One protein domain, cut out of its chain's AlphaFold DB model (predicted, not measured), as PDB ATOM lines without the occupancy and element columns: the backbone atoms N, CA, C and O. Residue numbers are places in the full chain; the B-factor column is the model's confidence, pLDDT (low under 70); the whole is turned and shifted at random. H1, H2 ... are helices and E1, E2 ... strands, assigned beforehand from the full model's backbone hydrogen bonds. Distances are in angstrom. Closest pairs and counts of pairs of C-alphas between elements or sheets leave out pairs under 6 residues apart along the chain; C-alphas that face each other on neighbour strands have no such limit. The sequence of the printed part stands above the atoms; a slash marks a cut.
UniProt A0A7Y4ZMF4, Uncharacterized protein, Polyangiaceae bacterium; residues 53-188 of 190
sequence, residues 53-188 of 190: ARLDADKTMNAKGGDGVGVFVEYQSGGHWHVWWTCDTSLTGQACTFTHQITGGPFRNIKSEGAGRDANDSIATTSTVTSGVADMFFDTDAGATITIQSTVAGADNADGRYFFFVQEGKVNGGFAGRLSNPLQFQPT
ATOM      1  N   ALA A  53     213.207 127.524 214.873       96.94
ATOM      2  CA  ALA A  53     214.463 126.921 215.293       96.94
ATOM      3  C   ALA A  53     214.892 127.480 216.657       96.94
ATOM      4  O   ALA A  53     214.893 128.695 216.877       96.94
ATOM      5  N   ARG A  54     215.271 126.588 217.578       97.50
ATOM      6  CA  ARG A  54     215.786 126.958 218.903       97.50
ATOM      7  C   ARG A  54     217.301 126.973 218.839       97.50
ATOM      8  O   ARG A  54     217.915 125.928 218.682       97.50
ATOM      9  N   LEU A  55     217.888 128.155 218.929       97.38
ATOM     10  CA  LEU A  55     219.308 128.351 218.697       97.38
ATOM     11  C   LEU A  55     220.069 128.326 220.023       97.38
ATOM     12  O   LEU A  55     219.737 129.067 220.946       97.38
ATOM     13  N   ASP A  56     221.072 127.462 220.129       98.38
ATOM     14  CA  ASP A  56     221.912 127.383 221.318       98.38
ATOM     15  C   ASP A  56     222.766 128.646 221.438       98.38
ATOM     16  O   ASP A  56     223.628 128.904 220.597       98.38
ATOM     17  N   ALA A  57     222.535 129.422 222.499       98.19
ATOM     18  CA  ALA A  57     223.330 130.608 222.778       98.19
ATOM     19  C   ALA A  57     224.807 130.252 223.014       98.19
ATOM     20  O   ALA A  57     225.139 129.186 223.547       98.19
ATOM     21  N   ASP A  58     225.692 131.160 222.605       98.12
ATOM     22  CA  ASP A  58     227.148 131.071 222.756       98.12
ATOM     23  C   ASP A  58     227.773 129.844 222.069       98.12
ATOM     24  O   ASP A  58     228.867 129.385 222.422       98.12
ATOM     25  N   LYS A  59     227.077 129.291 221.070       98.06
ATOM     26  CA  LYS A  59     227.622 128.288 220.160       98.06
ATOM     27  C   LYS A  59     227.990 128.930 218.838       98.06
ATOM     28  O   LYS A  59     227.215 129.676 218.251       98.06
ATOM     29  N   THR A  60     229.177 128.572 218.370       97.25
ATOM     30  CA  THR A  60     229.688 128.961 217.062       97.25
ATOM     31  C   THR A  60     229.792 127.744 216.157       97.25
ATOM     32  O   THR A  60     229.864 126.593 216.604       97.25
ATOM     33  N   MET A  61     229.802 128.010 214.863       97.00
ATOM     34  CA  MET A  61     230.071 127.062 213.801       97.00
ATOM     35  C   MET A  61     231.308 127.523 213.038       97.00
ATOM     36  O   MET A  61     231.743 128.663 213.134       97.00
ATOM     37  N   ASN A  62     231.891 126.612 212.268       95.75
ATOM     38  CA  ASN A  62     232.987 126.937 211.371       95.75
ATOM     39  C   ASN A  62     232.715 126.286 210.022       95.75
ATOM     40  O   ASN A  62     232.375 125.104 209.954       95.75
ATOM     41  N   ALA A  63     232.917 127.046 208.956       95.94
ATOM     42  CA  ALA A  63     232.914 126.553 207.594       95.94
ATOM     43  C   ALA A  63     233.942 127.347 206.797       95.94
ATOM     44  O   ALA A  63     234.205 128.519 207.065       95.94
ATOM     45  N   LYS A  64     234.556 126.679 205.828       96.56
ATOM     46  CA  LYS A  64     235.548 127.291 204.957       96.56
ATOM     47  C   LYS A  64     234.860 127.795 203.694       96.56
ATOM     48  O   LYS A  64     234.210 127.022 202.991       96.56
ATOM     49  N   GLY A  65     235.040 129.082 203.400       95.75
ATOM     50  CA  GLY A  65     234.627 129.671 202.130       95.75
ATOM     51  C   GLY A  65     235.184 128.881 200.943       95.75
ATOM     52  O   GLY A  65     236.335 128.439 200.951       95.75
ATOM     53  N   GLY A  66     234.349 128.666 199.930       95.38
ATOM     54  CA  GLY A  66     234.680 127.881 198.746       95.38
ATOM     55  C   GLY A  66     234.350 126.388 198.846       95.38
ATOM     56  O   GLY A  66     234.228 125.756 197.801       95.38
ATOM     57  N   ASP A  67     234.181 125.820 200.045       95.94
ATOM     58  CA  ASP A  67     234.012 124.365 200.215       95.94
ATOM     59  C   ASP A  67     232.532 123.931 200.296       95.94
ATOM     60  O   ASP A  67     232.229 122.748 200.150       95.94
ATOM     61  N   GLY A  68     231.601 124.865 200.511       94.50
ATOM     62  CA  GLY A  68     230.171 124.576 200.614       94.50
ATOM     63  C   GLY A  68     229.306 125.834 200.547       94.50
ATOM     64  O   GLY A  68     229.782 126.937 200.796       94.50
ATOM     65  N   VAL A  69     228.028 125.659 200.204       95.25
ATOM     66  CA  VAL A  69     227.022 126.732 200.231       95.25
ATOM     67  C   VAL A  69     226.264 126.672 201.550       95.25
ATOM     68  O   VAL A  69     225.699 125.631 201.890       95.25
ATOM     69  N   GLY A  70     226.192 127.788 202.271       95.56
ATOM     70  CA  GLY A  70     225.432 127.836 203.517       95.56
ATOM     71  C   GLY A  70     225.261 129.234 204.081       95.56
ATOM     72  O   GLY A  70     226.070 130.115 203.809       95.56
ATOM     73  N   VAL A  71     224.200 129.394 204.868       96.88
ATOM     74  CA  VAL A  71     223.842 130.555 205.680       96.88
ATOM     75  C   VAL A  71     223.799 130.093 207.127       96.88
ATOM     76  O   VAL A  71     222.989 129.247 207.502       96.88
ATOM     77  N   PHE A  72     224.690 130.641 207.927       98.12
ATOM     78  CA  PHE A  72     224.954 130.244 209.293       98.12
ATOM     79  C   PHE A  72     224.413 131.316 210.226       98.12
ATOM     80  O   PHE A  72     224.611 132.508 209.991       98.12
ATOM     81  N   VAL A  73     223.701 130.887 211.262       98.44
ATOM     82  CA  VAL A  73     223.106 131.783 212.252       98.44
ATOM     83  C   VAL A  73     223.658 131.425 213.617       98.44
ATOM     84  O   VAL A  73     223.619 130.268 214.034       98.44
ATOM     85  N   GLU A  74     224.169 132.437 214.301       98.56
ATOM     86  CA  GLU A  74     224.749 132.343 215.630       98.56
ATOM     87  C   GLU A  74     224.187 133.451 216.512       98.56
ATOM     88  O   GLU A  74     223.854 134.549 216.053       98.56
ATOM     89  N   TYR A  75     224.108 133.143 217.800       98.44
ATOM     90  CA  TYR A  75     223.688 134.074 218.825       98.44
ATOM     91  C   TYR A  75     224.656 134.004 219.991       98.44
ATOM     92  O   TYR A  75     224.882 132.934 220.560       98.44
ATOM     93  N   GLN A  76     225.196 135.154 220.356       98.44
ATOM     94  CA  GLN A  76     225.911 135.351 221.599       98.44
ATOM     95  C   GLN A  76     224.960 136.005 222.610       98.44
ATOM     96  O   GLN A  76     224.251 136.968 222.290       98.44
ATOM     97  N   SER A  77     224.962 135.468 223.832       97.44
ATOM     98  CA  SER A  77     224.144 135.953 224.947       97.44
ATOM     99  C   SER A  77     224.299 137.466 225.122       97.44
ATOM    100  O   SER A  77     225.394 138.016 224.972       97.44
ATOM    101  N   GLY A  78     223.200 138.150 225.444       96.81
ATOM    102  CA  GLY A  78     223.146 139.613 225.522       96.81
ATOM    103  C   GLY A  78     222.599 140.305 224.270       96.81
ATOM    104  O   GLY A  78     222.602 141.533 224.217       96.81
ATOM    105  N   GLY A  79     222.074 139.558 223.294       97.38
ATOM    106  CA  GLY A  79     221.413 140.132 222.115       97.38
ATOM    107  C   GLY A  79     222.296 140.271 220.879       97.38
ATOM    108  O   GLY A  79     221.897 140.979 219.959       97.38
ATOM    109  N   HIS A  80     223.461 139.625 220.840       97.69
ATOM    110  CA  HIS A  80     224.434 139.777 219.759       97.69
ATOM    111  C   HIS A  80     224.248 138.688 218.701       97.69
ATOM    112  O   HIS A  80     224.464 137.505 218.963       97.69
ATOM    113  N   TRP A  81     223.861 139.082 217.492       97.81
ATOM    114  CA  TRP A  81     223.650 138.166 216.377       97.81
ATOM    115  C   TRP A  81     224.809 138.203 215.397       97.81
ATOM    116  O   TRP A  81     225.345 139.267 215.080       97.81
ATOM    117  N   HIS A  82     225.131 137.029 214.864       97.81
ATOM    118  CA  HIS A  82     226.068 136.861 213.769       97.81
ATOM    119  C   HIS A  82     225.427 135.968 212.706       97.81
ATOM    120  O   HIS A  82     225.090 134.810 212.954       97.81
ATOM    121  N   VAL A  83     225.213 136.537 211.523       97.38
ATOM    122  CA  VAL A  83     224.718 135.827 210.346       97.38
ATOM    123  C   VAL A  83     225.801 135.892 209.291       97.38
ATOM    124  O   VAL A  83     226.170 136.979 208.861       97.38
ATOM    125  N   TRP A  84     226.291 134.742 208.858       97.44
ATOM    126  CA  TRP A  84     227.383 134.663 207.894       97.44
ATOM    127  C   TRP A  84     227.107 133.591 206.851       97.44
ATOM    128  O   TRP A  84     226.252 132.727 207.043       97.44
ATOM    129  N   TRP A  85     227.757 133.669 205.697       96.75
ATOM    130  CA  TRP A  85     227.489 132.749 204.599       96.75
ATOM    131  C   TRP A  85     228.707 132.489 203.720       96.75
ATOM    132  O   TRP A  85     229.647 133.278 203.630       96.75
ATOM    133  N   THR A  86     228.672 131.331 203.063       96.69
ATOM    134  CA  THR A  86     229.747 130.816 202.205       96.69
ATOM    135  C   THR A  86     229.179 130.287 200.895       96.69
ATOM    136  O   THR A  86     228.005 129.922 200.828       96.69
ATOM    137  N   CYS A  87     230.011 130.254 199.855       95.81
ATOM    138  CA  CYS A  87     229.707 129.630 198.570       95.81
ATOM    139  C   CYS A  87     230.642 128.440 198.318       95.81
ATOM    140  O   CYS A  87     231.751 128.401 198.845       95.81
ATOM    141  N   ASP A  88     230.240 127.500 197.465       96.38
ATOM    142  CA  ASP A  88     231.016 126.313 197.085       96.38
ATOM    143  C   ASP A  88     231.932 126.551 195.868       96.38
ATOM    144  O   ASP A  88     232.210 125.640 195.085       96.38
ATOM    145  N   THR A  89     232.416 127.783 195.682       96.56
ATOM    146  CA  THR A  89     233.150 128.202 194.476       96.56
ATOM    147  C   THR A  89     234.392 127.358 194.184       96.56
ATOM    148  O   THR A  89     234.735 127.183 193.017       96.56
ATOM    149  N   SER A  90     235.070 126.800 195.190       96.75
ATOM    150  CA  SER A  90     236.224 125.916 194.954       96.75
ATOM    151  C   SER A  90     235.818 124.587 194.307       96.75
ATOM    152  O   SER A  90     236.644 123.950 193.657       96.75
ATOM    153  N   LEU A  91     234.559 124.170 194.481       95.12
ATOM    154  CA  LEU A  91     233.986 122.959 193.894       95.12
ATOM    155  C   LEU A  91     233.324 123.238 192.540       95.12
ATOM    156  O   LEU A  91     233.497 122.461 191.602       95.12
ATOM    157  N   THR A  92     232.569 124.334 192.430       95.06
ATOM    158  CA  THR A  92     231.734 124.630 191.250       95.06
ATOM    159  C   THR A  92     232.375 125.605 190.263       95.06
ATOM    160  O   THR A  92     231.965 125.669 189.103       95.06
ATOM    161  N   GLY A  93     233.358 126.394 190.703       96.00
ATOM    162  CA  GLY A  93     233.899 127.534 189.959       96.00
ATOM    163  C   GLY A  93     232.931 128.717 189.838       96.00
ATOM    164  O   GLY A  93     233.237 129.669 189.122       96.00
ATOM    165  N   GLN A  94     231.769 128.671 190.500       95.12
ATOM    166  CA  GLN A  94     230.720 129.688 190.405       95.12
ATOM    167  C   GLN A  94     230.638 130.523 191.683       95.12
ATOM    168  O   GLN A  94     230.854 130.019 192.783       95.12
ATOM    169  N   ALA A  95     230.318 131.809 191.539       95.12
ATOM    170  CA  ALA A  95     229.998 132.677 192.668       95.12
ATOM    171  C   ALA A  95     228.523 132.516 193.067       95.12
ATOM    172  O   ALA A  95     227.670 132.247 192.220       95.12
ATOM    173  N   CYS A  96     228.212 132.757 194.336       94.56
ATOM    174  CA  CYS A  96     226.850 132.720 194.853       94.56
ATOM    175  C   CYS A  96     226.399 134.137 195.196       94.56
ATOM    176  O   CYS A  96     227.020 134.808 196.021       94.56
ATOM    177  N   THR A  97     225.294 134.585 194.604       94.50
ATOM    178  CA  THR A  97     224.623 135.813 195.042       94.50
ATOM    179  C   THR A  97     223.617 135.472 196.127       94.50
ATOM    180  O   THR A  97     222.687 134.706 195.879       94.50
ATOM    181  N   PHE A  98     223.792 136.041 197.311       93.88
ATOM    182  CA  PHE A  98     222.871 135.889 198.425       93.88
ATOM    183  C   PHE A  98     222.016 137.138 198.580       93.88
ATOM    184  O   PHE A  98     222.526 138.255 198.489       93.88
ATOM    185  N   THR A  99     220.733 136.946 198.869       93.00
ATOM    186  CA  THR A  99     219.851 138.012 199.353       93.00
ATOM    187  C   THR A  99     219.250 137.572 200.676       93.00
ATOM    188  O   THR A  99     218.713 136.468 200.774       93.00
ATOM    189  N   HIS A 100     219.329 138.433 201.689       93.44
ATOM    190  CA  HIS A 100     218.755 138.186 203.007       93.44
ATOM    191  C   HIS A 100     217.746 139.271 203.358       93.44
ATOM    192  O   HIS A 100     217.999 140.456 203.141       93.44
ATOM    193  N   GLN A 101     216.630 138.850 203.944       94.00
ATOM    194  CA  GLN A 101     215.664 139.719 204.599       94.00
ATOM    195  C   GLN A 101     215.483 139.229 206.034       94.00
ATOM    196  O   GLN A 101     215.027 138.106 206.253       94.00
ATOM    197  N   ILE A 102     215.859 140.067 206.998       95.19
ATOM    198  CA  ILE A 102     215.775 139.777 208.430       95.19
ATOM    199  C   ILE A 102     214.732 140.688 209.062       95.19
ATOM    200  O   ILE A 102     214.749 141.894 208.826       95.19
ATOM    201  N   THR A 103     213.833 140.126 209.869       95.38
ATOM    202  CA  THR A 103     212.808 140.862 210.628       95.38
ATOM    203  C   THR A 103     212.773 140.417 212.091       95.38
ATOM    204  O   THR A 103     213.234 139.323 212.413       95.38
ATOM    205  N   GLY A 104     212.236 141.259 212.983       90.31
ATOM    206  CA  GLY A 104     212.109 140.955 214.422       90.31
ATOM    207  C   GLY A 104     212.807 141.935 215.374       90.31
ATOM    208  O   GLY A 104     213.051 141.569 216.518       90.31
ATOM    209  N   GLY A 105     213.151 143.145 214.906       81.94
ATOM    210  CA  GLY A 105     213.868 144.175 215.672       81.94
ATOM    211  C   GLY A 105     213.190 144.651 216.979       81.94
ATOM    212  O   GLY A 105     212.156 144.124 217.387       81.94
ATOM    213  N   PRO A 106     213.750 145.678 217.649       92.06
ATOM    214  CA  PRO A 106     214.633 146.693 217.076       92.06
ATOM    215  C   PRO A 106     216.061 146.204 216.819       92.06
ATOM    216  O   PRO A 106     216.651 145.533 217.663       92.06
ATOM    217  N   PHE A 107     216.627 146.594 215.676       92.50
ATOM    218  CA  PHE A 107     218.022 146.323 215.324       92.50
ATOM    219  C   PHE A 107     218.939 147.494 215.682       92.50
ATOM    220  O   PHE A 107     218.588 148.662 215.505       92.50
ATOM    221  N   ARG A 108     220.132 147.183 216.195       93.31
ATOM    222  CA  ARG A 108     221.173 148.147 216.582       93.31
ATOM    223  C   ARG A 108     222.544 147.657 216.116       93.31
ATOM    224  O   ARG A 108     222.711 146.480 215.822       93.31
ATOM    225  N   ASN A 109     223.528 148.558 216.071       93.06
ATOM    226  CA  ASN A 109     224.944 148.232 215.834       93.06
ATOM    227  C   ASN A 109     225.211 147.337 214.605       93.06
ATOM    228  O   ASN A 109     226.115 146.504 214.632       93.06
ATOM    229  N   ILE A 110     224.434 147.522 213.534       91.44
ATOM    230  CA  ILE A 110     224.531 146.711 212.318       91.44
ATOM    231  C   ILE A 110     225.898 146.934 211.659       91.44
ATOM    232  O   ILE A 110     226.319 148.069 211.422       91.44
ATOM    233  N   LYS A 111     226.590 145.840 211.350       90.94
ATOM    234  CA  LYS A 111     227.836 145.806 210.582       90.94
ATOM    235  C   LYS A 111     227.700 144.712 209.537       90.94
ATOM    236  O   LYS A 111     227.516 143.560 209.909       90.94
ATOM    237  N   SER A 112     227.803 145.046 208.256       85.50
ATOM    238  CA  SER A 112     227.720 144.057 207.178       85.50
ATOM    239  C   SER A 112     228.776 144.287 206.113       85.50
ATOM    240  O   SER A 112     229.008 145.426 205.701       85.50
ATOM    241  N   GLU A 113     229.320 143.200 205.577       69.12
ATOM    242  CA  GLU A 113     230.075 143.235 204.328       69.12
ATOM    243  C   GLU A 113     229.097 143.187 203.134       69.12
ATOM    244  O   GLU A 113     228.767 142.132 202.594       69.12
ATOM    245  N   GLY A 114     228.538 144.344 202.753       60.19
ATOM    246  CA  GLY A 114     227.557 144.455 201.662       60.19
ATOM    247  C   GLY A 114     226.631 145.669 201.774       60.19
ATOM    248  O   GLY A 114     226.657 146.396 202.765       60.19
ATOM    249  N   ALA A 115     225.813 145.910 200.743       51.31
ATOM    250  CA  ALA A 115     224.826 146.990 200.743       51.31
ATOM    251  C   ALA A 115     223.595 146.584 201.576       51.31
ATOM    252  O   ALA A 115     222.698 145.905 201.073       51.31
ATOM    253  N   GLY A 116     223.570 146.993 202.845       58.09
ATOM    254  CA  GLY A 116     222.394 146.934 203.714       58.09
ATOM    255  C   GLY A 116     221.486 148.154 203.520       58.09
ATOM    256  O   GLY A 116     221.978 149.281 203.420       58.09
ATOM    257  N   ARG A 117     220.164 147.957 203.440       60.69
ATOM    258  CA  ARG A 117     219.173 149.020 203.692       60.69
ATOM    259  C   ARG A 117     218.478 148.734 205.015       60.69
ATOM    260  O   ARG A 117     217.918 147.651 205.184       60.69
ATOM    261  N   ASP A 118     218.468 149.743 205.877       66.94
ATOM    262  CA  ASP A 118     217.966 149.635 207.241       66.94
ATOM    263  C   ASP A 118     216.567 150.248 207.367       66.94
ATOM    264  O   ASP A 118     216.317 151.378 206.934       66.94
ATOM    265  N   ALA A 119     215.671 149.518 208.024       67.81
ATOM    266  CA  ALA A 119     214.599 150.085 208.832       67.81
ATOM    267  C   ALA A 119     214.748 149.535 210.260       67.81
ATOM    268  O   ALA A 119     215.357 148.489 210.468       67.81
ATOM    269  N   ASN A 120     214.204 150.226 211.264       76.75
ATOM    270  CA  ASN A 120     214.404 149.857 212.676       76.75
ATOM    271  C   ASN A 120     214.032 148.393 213.000       76.75
ATOM    272  O   ASN A 120     214.538 147.835 213.970       76.75
ATOM    273  N   ASP A 121     213.152 147.782 212.209       85.06
ATOM    274  CA  ASP A 121     212.589 146.443 212.387       85.06
ATOM    275  C   ASP A 121     212.951 145.447 211.271       85.06
ATOM    276  O   ASP A 121     212.540 144.280 211.344       85.06
ATOM    277  N   SER A 122     213.704 145.877 210.252       91.38
ATOM    278  CA  SER A 122     214.080 145.041 209.112       91.38
ATOM    279  C   SER A 122     215.450 145.384 208.530       91.38
ATOM    280  O   SER A 122     215.811 146.547 208.363       91.38
ATOM    281  N   ILE A 123     216.200 144.339 208.180       91.94
ATOM    282  CA  ILE A 123     217.484 144.438 207.483       91.94
ATOM    283  C   ILE A 123     217.348 143.711 206.151       91.94
ATOM    284  O   ILE A 123     216.929 142.552 206.110       91.94
ATOM    285  N   ALA A 124     217.723 144.378 205.063       91.69
ATOM    286  CA  ALA A 124     217.837 143.762 203.748       91.69
ATOM    287  C   ALA A 124     219.270 143.900 203.239       91.69
ATOM    288  O   ALA A 124     219.787 145.012 203.173       91.69
ATOM    289  N   THR A 125     219.892 142.788 202.847       91.12
ATOM    290  CA  THR A 125     221.254 142.778 202.295       91.12
ATOM    291  C   THR A 125     221.334 141.907 201.049       91.12
ATOM    292  O   THR A 125     220.582 140.944 200.879       91.12
ATOM    293  N   THR A 126     222.229 142.276 200.138       91.94
ATOM    294  CA  THR A 126     222.598 141.466 198.978       91.94
ATOM    295  C   THR A 126     224.106 141.503 198.798       91.94
ATOM    296  O   THR A 126     224.709 142.578 198.781       91.94
ATOM    297  N   SER A 127     224.713 140.331 198.638       92.62
ATOM    298  CA  SER A 127     226.150 140.192 198.414       92.62
ATOM    299  C   SER A 127     226.440 139.067 197.425       92.62
ATOM    300  O   SER A 127     225.611 138.191 197.184       92.62
ATOM    301  N   THR A 128     227.616 139.107 196.805       94.12
ATOM    302  CA  THR A 128     228.109 138.020 195.953       94.12
ATOM    303  C   THR A 128     229.393 137.482 196.554       94.12
ATOM    304  O   THR A 128     230.344 138.234 196.748       94.12
ATOM    305  N   VAL A 129     229.402 136.184 196.851       93.56
ATOM    306  CA  VAL A 129     230.491 135.495 197.547       93.56
ATOM    307  C   VAL A 129     231.136 134.480 196.611       93.56
ATOM    308  O   VAL A 129     230.444 133.767 195.882       93.56
ATOM    309  N   THR A 130     232.468 134.431 196.629       94.94
ATOM    310  CA  THR A 130     233.279 133.423 195.935       94.94
ATOM    311  C   THR A 130     233.869 132.434 196.951       94.94
ATOM    312  O   THR A 130     233.136 131.806 197.706       94.94
ATOM    313  N   SER A 131     235.196 132.318 197.047       94.25
ATOM    314  CA  SER A 131     235.886 131.468 198.025       94.25
ATOM    315  C   SER A 131     236.031 132.107 199.415       94.25
ATOM    316  O   SER A 131     236.735 131.570 200.266       94.25
ATOM    317  N   GLY A 132     235.440 133.285 199.627       93.69
ATOM    318  CA  GLY A 132     235.455 133.994 200.906       93.69
ATOM    319  C   GLY A 132     234.291 133.617 201.821       93.69
ATOM    320  O   GLY A 132     233.504 132.713 201.530       93.69
ATOM    321  N   VAL A 133     234.191 134.359 202.917       94.88
ATOM    322  CA  VAL A 133     233.031 134.405 203.809       94.88
ATOM    323  C   VAL A 133     232.491 135.831 203.743       94.88
ATOM    324  O   VAL A 133     233.273 136.756 203.530       94.88
ATOM    325  N   ALA A 134     231.177 135.999 203.841       94.69
ATOM    326  CA  ALA A 134     230.573 137.300 204.082       94.69
ATOM    327  C   ALA A 134     229.733 137.230 205.352       94.69
ATOM    328  O   ALA A 134     229.066 136.222 205.602       94.69
ATOM    329  N   ASP A 135     229.760 138.315 206.115       94.75
ATOM    330  CA  ASP A 135     229.234 138.335 207.470       94.75
ATOM    331  C   ASP A 135     228.356 139.559 207.717       94.75
ATOM    332  O   ASP A 135     228.489 140.626 207.099       94.75
ATOM    333  N   MET A 136     227.465 139.403 208.687       94.38
ATOM    334  CA  MET A 136     226.653 140.464 209.236       94.38
ATOM    335  C   MET A 136     226.493 140.288 210.742       94.38
ATOM    336  O   MET A 136     226.051 139.246 211.225       94.38
ATOM    337  N   PHE A 137     226.800 141.353 211.472       95.38
ATOM    338  CA  PHE A 137     226.601 141.469 212.909       95.38
ATOM    339  C   PHE A 137     225.529 142.509 213.188       95.38
ATOM    340  O   PHE A 137     225.491 143.548 212.529       95.38
ATOM    341  N   PHE A 138     224.674 142.254 214.166       95.50
ATOM    342  CA  PHE A 138     223.704 143.227 214.656       95.50
ATOM    343  C   PHE A 138     223.263 142.857 216.065       95.50
ATOM    344  O   PHE A 138     223.360 141.706 216.484       95.50
ATOM    345  N   ASP A 139     222.725 143.841 216.770       95.88
ATOM    346  CA  ASP A 139     222.211 143.666 218.116       95.88
ATOM    347  C   ASP A 139     220.685 143.762 218.125       95.88
ATOM    348  O   ASP A 139     220.093 144.616 217.458       95.88
ATOM    349  N   THR A 140     220.054 142.924 218.940       96.31
ATOM    350  CA  THR A 140     218.641 143.008 219.328       96.31
ATOM    351  C   THR A 140     218.535 143.124 220.842       96.31
ATOM    352  O   THR A 140     219.539 143.199 221.555       96.31
ATOM    353  N   ASP A 141     217.315 143.142 221.371       96.81
ATOM    354  CA  ASP A 141     217.123 142.872 222.795       96.81
ATOM    355  C   ASP A 141     217.532 141.419 223.113       96.81
ATOM    356  O   ASP A 141     217.466 140.533 222.252       96.81
ATOM    357  N   ALA A 142     217.994 141.186 224.342       97.62
ATOM    358  CA  ALA A 142     218.385 139.866 224.832       97.62
ATOM    359  C   ALA A 142     217.221 138.864 224.686       97.62
ATOM    360  O   ALA A 142     216.087 139.157 225.067       97.62
ATOM    361  N   GLY A 143     217.487 137.696 224.095       97.00
ATOM    362  CA  GLY A 143     216.492 136.658 223.806       97.00
ATOM    363  C   GLY A 143     215.457 136.994 222.723       97.00
ATOM    364  O   GLY A 143     214.510 136.222 222.543       97.00
ATOM    365  N   ALA A 144     215.590 138.118 222.004       97.06
ATOM    366  CA  ALA A 144     214.660 138.460 220.930       97.06
ATOM    367  C   ALA A 144     214.633 137.372 219.846       97.06
ATOM    368  O   ALA A 144     215.610 136.667 219.617       97.06
ATOM    369  N   THR A 145     213.493 137.222 219.179       97.62
ATOM    370  CA  THR A 145     213.327 136.270 218.076       97.62
ATOM    371  C   THR A 145     213.462 137.007 216.753       97.62
ATOM    372  O   THR A 145     212.804 138.026 216.558       97.62
ATOM    373  N   ILE A 146     214.246 136.463 215.823       97.38
ATOM    374  CA  ILE A 146     214.360 136.998 214.460       97.38
ATOM    375  C   ILE A 146     213.800 136.012 213.442       97.38
ATOM    376  O   ILE A 146     213.742 134.808 213.678       97.38
ATOM    377  N   THR A 147     213.394 136.512 212.283       97.50
ATOM    378  CA  THR A 147     213.030 135.694 211.124       97.50
ATOM    379  C   THR A 147     213.953 136.045 209.974       97.50
ATOM    380  O   THR A 147     214.110 137.222 209.664       97.50
ATOM    381  N   ILE A 148     214.546 135.039 209.337       96.31
ATOM    382  CA  ILE A 148     215.430 135.219 208.188       96.31
ATOM    383  C   ILE A 148     214.812 134.529 206.981       96.31
ATOM    384  O   ILE A 148     214.554 133.325 206.990       96.31
ATOM    385  N   GLN A 149     214.620 135.295 205.916       95.31
ATOM    386  CA  GLN A 149     214.434 134.772 204.573       95.31
ATOM    387  C   GLN A 149     215.751 134.917 203.810       95.31
ATOM    388  O   GLN A 149     216.358 135.987 203.833       95.31
ATOM    389  N   SER A 150     216.200 133.856 203.138       94.12
ATOM    390  CA  SER A 150     217.450 133.884 202.370       94.12
ATOM    391  C   SER A 150     217.336 133.186 201.020       94.12
ATOM    392  O   SER A 150     216.832 132.070 200.931       94.12
ATOM    393  N   THR A 151     217.824 133.811 199.954       94.38
ATOM    394  CA  THR A 151     217.906 133.203 198.619       94.38
ATOM    395  C   THR A 151     219.357 133.113 198.160       94.38
ATOM    396  O   THR A 151     220.198 133.907 198.573       94.38
ATOM    397  N   VAL A 152     219.644 132.126 197.307       91.88
ATOM    398  CA  VAL A 152     220.973 131.885 196.722       91.88
ATOM    399  C   VAL A 152     220.817 131.822 195.210       91.88
ATOM    400  O   VAL A 152     219.953 131.100 194.716       91.88
ATOM    401  N   ALA A 153     221.621 132.597 194.483       83.25
ATOM    402  CA  ALA A 153     221.590 132.740 193.026       83.25
ATOM    403  C   ALA A 153     220.190 133.071 192.460       83.25
ATOM    404  O   ALA A 153     219.847 132.667 191.351       83.25
ATOM    405  N   GLY A 154     219.360 133.782 193.233       69.00
ATOM    406  CA  GLY A 154     217.985 134.126 192.852       69.00
ATOM    407  C   GLY A 154     217.001 132.947 192.829       69.00
ATOM    408  O   GLY A 154     215.855 133.140 192.435       69.00
ATOM    409  N   ALA A 155     217.415 131.746 193.248       74.31
ATOM    410  CA  ALA A 155     216.534 130.591 193.346       74.31
ATOM    411  C   ALA A 155     215.688 130.635 194.630       74.31
ATOM    412  O   ALA A 155     216.185 130.947 195.720       74.31
ATOM    413  N   ASP A 156     214.414 130.260 194.498       69.75
ATOM    414  CA  ASP A 156     213.497 130.090 195.622       69.75
ATOM    415  C   ASP A 156     213.889 128.853 196.442       69.75
ATOM    416  O   ASP A 156     213.502 127.719 196.159       69.75
ATOM    417  N   ASN A 157     214.649 129.075 197.514       81.31
ATOM    418  CA  ASN A 157     215.087 128.029 198.440       81.31
ATOM    419  C   ASN A 157     214.044 127.792 199.535       81.31
ATOM    420  O   ASN A 157     214.352 127.885 200.723       81.31
ATOM    421  N   ALA A 158     212.791 127.548 199.139       79.75
ATOM    422  CA  ALA A 158     211.634 127.497 200.039       79.75
ATOM    423  C   ALA A 158     211.762 126.459 201.174       79.75
ATOM    424  O   ALA A 158     211.102 126.582 202.204       79.75
ATOM    425  N   ASP A 159     212.615 125.450 200.996       84.31
ATOM    426  CA  ASP A 159     212.865 124.384 201.967       84.31
ATOM    427  C   ASP A 159     214.001 124.676 202.959       84.31
ATOM    428  O   ASP A 159     214.395 123.788 203.715       84.31
ATOM    429  N   GLY A 160     214.555 125.895 202.950       89.25
ATOM    430  CA  GLY A 160     215.534 126.342 203.943       89.25
ATOM    431  C   GLY A 160     216.817 125.511 203.990       89.25
ATOM    432  O   GLY A 160     217.541 125.579 204.976       89.25
ATOM    433  N   ARG A 161     217.119 124.728 202.944       91.38
ATOM    434  CA  ARG A 161     218.213 123.737 202.929       91.38
ATOM    435  C   ARG A 161     219.617 124.302 203.168       91.38
ATOM    436  O   ARG A 161     220.536 123.536 203.428       91.38
ATOM    437  N   TYR A 162     219.781 125.614 203.022       94.44
ATOM    438  CA  TYR A 162     221.052 126.302 203.222       94.44
ATOM    439  C   TYR A 162     221.182 126.919 204.614       94.44
ATOM    440  O   TYR A 162     222.217 127.508 204.886       94.44
ATOM    441  N   PHE A 163     220.178 126.811 205.490       96.56
ATOM    442  CA  PHE A 163     220.310 127.275 206.868       96.56
ATOM    443  C   PHE A 163     221.052 126.258 207.735       96.56
ATOM    444  O   PHE A 163     220.709 125.071 207.778       96.56
ATOM    445  N   PHE A 164     222.026 126.769 208.480       97.56
ATOM    446  CA  PHE A 164     222.802 126.043 209.470       97.56
ATOM    447  C   PHE A 164     222.814 126.823 210.785       97.56
ATOM    448  O   PHE A 164     223.000 128.038 210.804       97.56
ATOM    449  N   PHE A 165     222.579 126.128 211.889       98.25
ATOM    450  CA  PHE A 165     222.585 126.675 213.247       98.25
ATOM    451  C   PHE A 165     222.886 125.555 214.240       98.25
ATOM    452  O   PHE A 165     222.775 124.379 213.899       98.25
ATOM    453  N   VAL A 166     223.246 125.885 215.479       98.25
ATOM    454  CA  VAL A 166     223.391 124.880 216.541       98.25
ATOM    455  C   VAL A 166     222.122 124.850 217.381       98.25
ATOM    456  O   VAL A 166     221.649 125.885 217.837       98.25
ATOM    457  N   GLN A 167     221.576 123.656 217.578       97.62
ATOM    458  CA  GLN A 167     220.451 123.375 218.463       97.62
ATOM    459  C   GLN A 167     220.765 122.076 219.207       97.62
ATOM    460  O   GLN A 167     221.201 121.107 218.584       97.62
ATOM    461  N   GLU A 168     220.556 122.031 220.523       96.38
ATOM    462  CA  GLU A 168     220.808 120.826 221.335       96.38
ATOM    463  C   GLU A 168     222.235 120.253 221.149       96.38
ATOM    464  O   GLU A 168     222.463 119.041 221.123       96.38
ATOM    465  N   GLY A 169     223.220 121.137 220.972       96.62
ATOM    466  CA  GLY A 169     224.627 120.807 220.760       96.62
ATOM    467  C   GLY A 169     224.956 120.198 219.394       96.62
ATOM    468  O   GLY A 169     226.078 119.727 219.202       96.62
ATOM    469  N   LYS A 170     224.014 120.183 218.444       96.88
ATOM    470  CA  LYS A 170     224.192 119.622 217.097       96.88
ATOM    471  C   LYS A 170     223.825 120.641 216.028       96.88
ATOM    472  O   LYS A 170     222.916 121.448 216.211       96.88
ATOM    473  N   VAL A 171     224.475 120.545 214.870       96.19
ATOM    474  CA  VAL A 171     224.052 121.308 213.688       96.19
ATOM    475  C   VAL A 171     222.613 120.917 213.338       96.19
ATOM    476  O   VAL A 171     222.289 119.732 213.229       96.19
ATOM    477  N   ASN A 172     221.749 121.921 213.228       96.25
ATOM    478  CA  ASN A 172     220.310 121.842 212.991       96.25
ATOM    479  C   ASN A 172     219.576 120.894 213.957       96.25
ATOM    480  O   ASN A 172     218.572 120.293 213.587       96.25
ATOM    481  N   GLY A 173     220.096 120.667 215.172       93.62
ATOM    482  CA  GLY A 173     219.518 119.704 216.120       93.62
ATOM    483  C   GLY A 173     219.591 118.244 215.659       93.62
ATOM    484  O   GLY A 173     218.940 117.375 216.231       93.62
ATOM    485  N   GLY A 174     220.355 117.946 214.600       90.19
ATOM    486  CA  GLY A 174     220.289 116.657 213.909       90.19
ATOM    487  C   GLY A 174     218.988 116.443 213.123       90.19
ATOM    488  O   GLY A 174     218.675 115.308 212.761       90.19
ATOM    489  N   PHE A 175     218.220 117.504 212.866       88.12
ATOM    490  CA  PHE A 175     217.000 117.446 212.075       88.12
ATOM    491  C   PHE A 175     217.313 117.025 210.634       88.12
ATOM    492  O   PHE A 175     218.038 117.705 209.913       88.12
ATOM    493  N   ALA A 176     216.744 115.893 210.216       83.31
ATOM    494  CA  ALA A 176     216.923 115.331 208.876       83.31
ATOM    495  C   ALA A 176     215.788 115.704 207.900       83.31
ATOM    496  O   ALA A 176     215.796 115.284 206.743       83.31
ATOM    497  N   GLY A 177     214.778 116.440 208.375       86.19
ATOM    498  CA  GLY A 177     213.676 116.917 207.548       86.19
ATOM    499  C   GLY A 177     214.044 118.163 206.740       86.19
ATOM    500  O   GLY A 177     215.178 118.636 206.745       86.19
ATOM    501  N   ARG A 178     213.047 118.725 206.054       87.75
ATOM    502  CA  ARG A 178     213.183 120.015 205.368       87.75
ATOM    503  C   ARG A 178     212.878 121.151 206.331       87.75
ATOM    504  O   ARG A 178     211.875 121.093 207.042       87.75
ATOM    505  N   LEU A 179     213.744 122.158 206.345       92.31
ATOM    506  CA  LEU A 179     213.487 123.408 207.047       92.31
ATOM    507  C   LEU A 179     212.452 124.233 206.260       92.31
ATOM    508  O   LEU A 179     211.863 123.780 205.274       92.31
ATOM    509  N   SER A 180     212.211 125.454 206.718       93.50
ATOM    510  CA  SER A 180     211.419 126.440 205.996       93.50
ATOM    511  C   SER A 180     212.291 127.616 205.585       93.50
ATOM    512  O   SER A 180     213.356 127.861 206.149       93.50
ATOM    513  N   ASN A 181     211.808 128.373 204.613       93.12
ATOM    514  CA  ASN A 181     212.334 129.681 204.276       93.12
ATOM    515  C   ASN A 181     211.135 130.600 203.984       93.12
ATOM    516  O   ASN A 181     210.436 130.370 202.990       93.12
ATOM    517  N   PRO A 182     210.818 131.564 204.869       95.19
ATOM    518  CA  PRO A 182     211.632 132.040 205.993       95.19
ATOM    519  C   PRO A 182     211.815 131.011 207.118       95.19
ATOM    520  O   PRO A 182     210.992 130.106 207.269       95.19
ATOM    521  N   LEU A 183     212.868 131.174 207.920       96.31
ATOM    522  CA  LEU A 183     213.108 130.426 209.157       96.31
ATOM    523  C   LEU A 183     213.146 131.392 210.343       96.31
ATOM    524  O   LEU A 183     213.752 132.462 210.255       96.31
ATOM    525  N   GLN A 184     212.477 131.035 211.437       97.69
ATOM    526  CA  GLN A 184     212.453 131.826 212.662       97.69
ATOM    527  C   GLN A 184     213.467 131.267 213.663       97.69
ATOM    528  O   GLN A 184     213.562 130.055 213.823       97.69
ATOM    529  N   PHE A 185     214.204 132.136 214.349       98.12
ATOM    530  CA  PHE A 185     215.250 131.772 215.301       98.12
ATOM    531  C   PHE A 185     214.963 132.380 216.667       98.12
ATOM    532  O   PHE A 185     214.848 133.599 216.794       98.12
ATOM    533  N   GLN A 186     214.893 131.526 217.684       98.00
ATOM    534  CA  GLN A 186     214.769 131.922 219.082       98.00
ATOM    535  C   GLN A 186     215.967 131.386 219.876       98.00
ATOM    536  O   GLN A 186     216.138 130.164 219.942       98.00
ATOM    537  N   PRO A 187     216.769 132.258 220.507       97.75
ATOM    538  CA  PRO A 187     217.845 131.834 221.394       97.75
ATOM    539  C   PRO A 187     217.336 131.037 222.600       97.75
ATOM    540  O   PRO A 187     216.264 131.318 223.138       97.75
ATOM    541  N   THR A 188     218.105 130.050 223.060       96.50
ATOM    542  CA  THR A 188     217.784 129.269 224.270       96.50
ATOM    543  C   THR A 188     218.139 129.981 225.576       96.50
ATOM    544  O   THR A 188     217.607 129.610 226.623       96.50
TER     545      THR A 188
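This is residues 53 to 188 of the 190 residues of an uncharacterized protein of Polyangiaceae bacterium (UniProt A0A7Y4ZMF4). Two sheets lie face to face as a sandwich, their strands running nearly along each other: six strands, E1 E10 E9 E4 E7 E6, on one side and four, E2 E3 E8 E5, on the other. The tiny helix H1 sits at one end, and of the long link from E9 to E10, residues 163 to 164 run beside the edge strand E2. The printed part has 136 residues, under half of them in named elements, in the order E1 E2 E3 H1 E4 E5 E6 E7 E8 E9 E10; the class is mostly strand. The first sheet is mixed, the second antiparallel; the whole is compact, with a radius of gyration of the C-alphas of 13.9 A and spans of 40 by 34 by 24 A.

Begin in the larger sheet: find C-alpha 53 at (214.463, 126.921, 215.293), where E1, residues 53 to 55, starts. Beside it in the sheet come E10, residues 183 to 187, ending at (217.845, 131.834, 221.394), E9, 146 to 152, 19.6 A long, E4, 96 to 103, 22.6 A, E7, 122 to 129, 22.2 A, and E6, 115 to 119. The other sheet holds E2, 70 to 76, 19.6 A, from (225.432, 127.836, 203.517), E3, 80 to 86, 20.4 A, E8, 133 to 139, 20.2 A, and E5, 108 to 112. H1 is residues 89 to 92.

Look first at E4, antiparallel to E7 (N 98 to O 127, 2.8 A) and to E9 (N 101 to O 149, 2.9 A). E7 and E6 form a hairpin, with N 119 and O 122 3.0 A apart. E10 pairs staggered: antiparallel with E9 over 183 to 185 (N 148 to O 183, 2.8 A), parallel with E1 over 185 to 187 (N 55 to O 186, 2.9 A). This sheet is twisted. In the other, E2 and E3 form a hairpin (N 72 to O 84, 2.8 A), E3 pairs with E8 (N 83 to O 136, 2.9 A) and E8 with E5 (N 111 to O 137, 2.8 A). The sheets' best planes are 13 degrees apart. H1 is on neither sheet; it is too short for an O i to N i+4 pair, and its one O i to N i+3 pair is out of range.

Gly 93 and Ala 142 have the C-alphas farthest apart, 40.1 A. The printed part has no cut. The links E1 to E2 and E9 to E10 are long, 14 and 30 residues. pLDDT is under 70 at residues 113 to 119, 154 and 156.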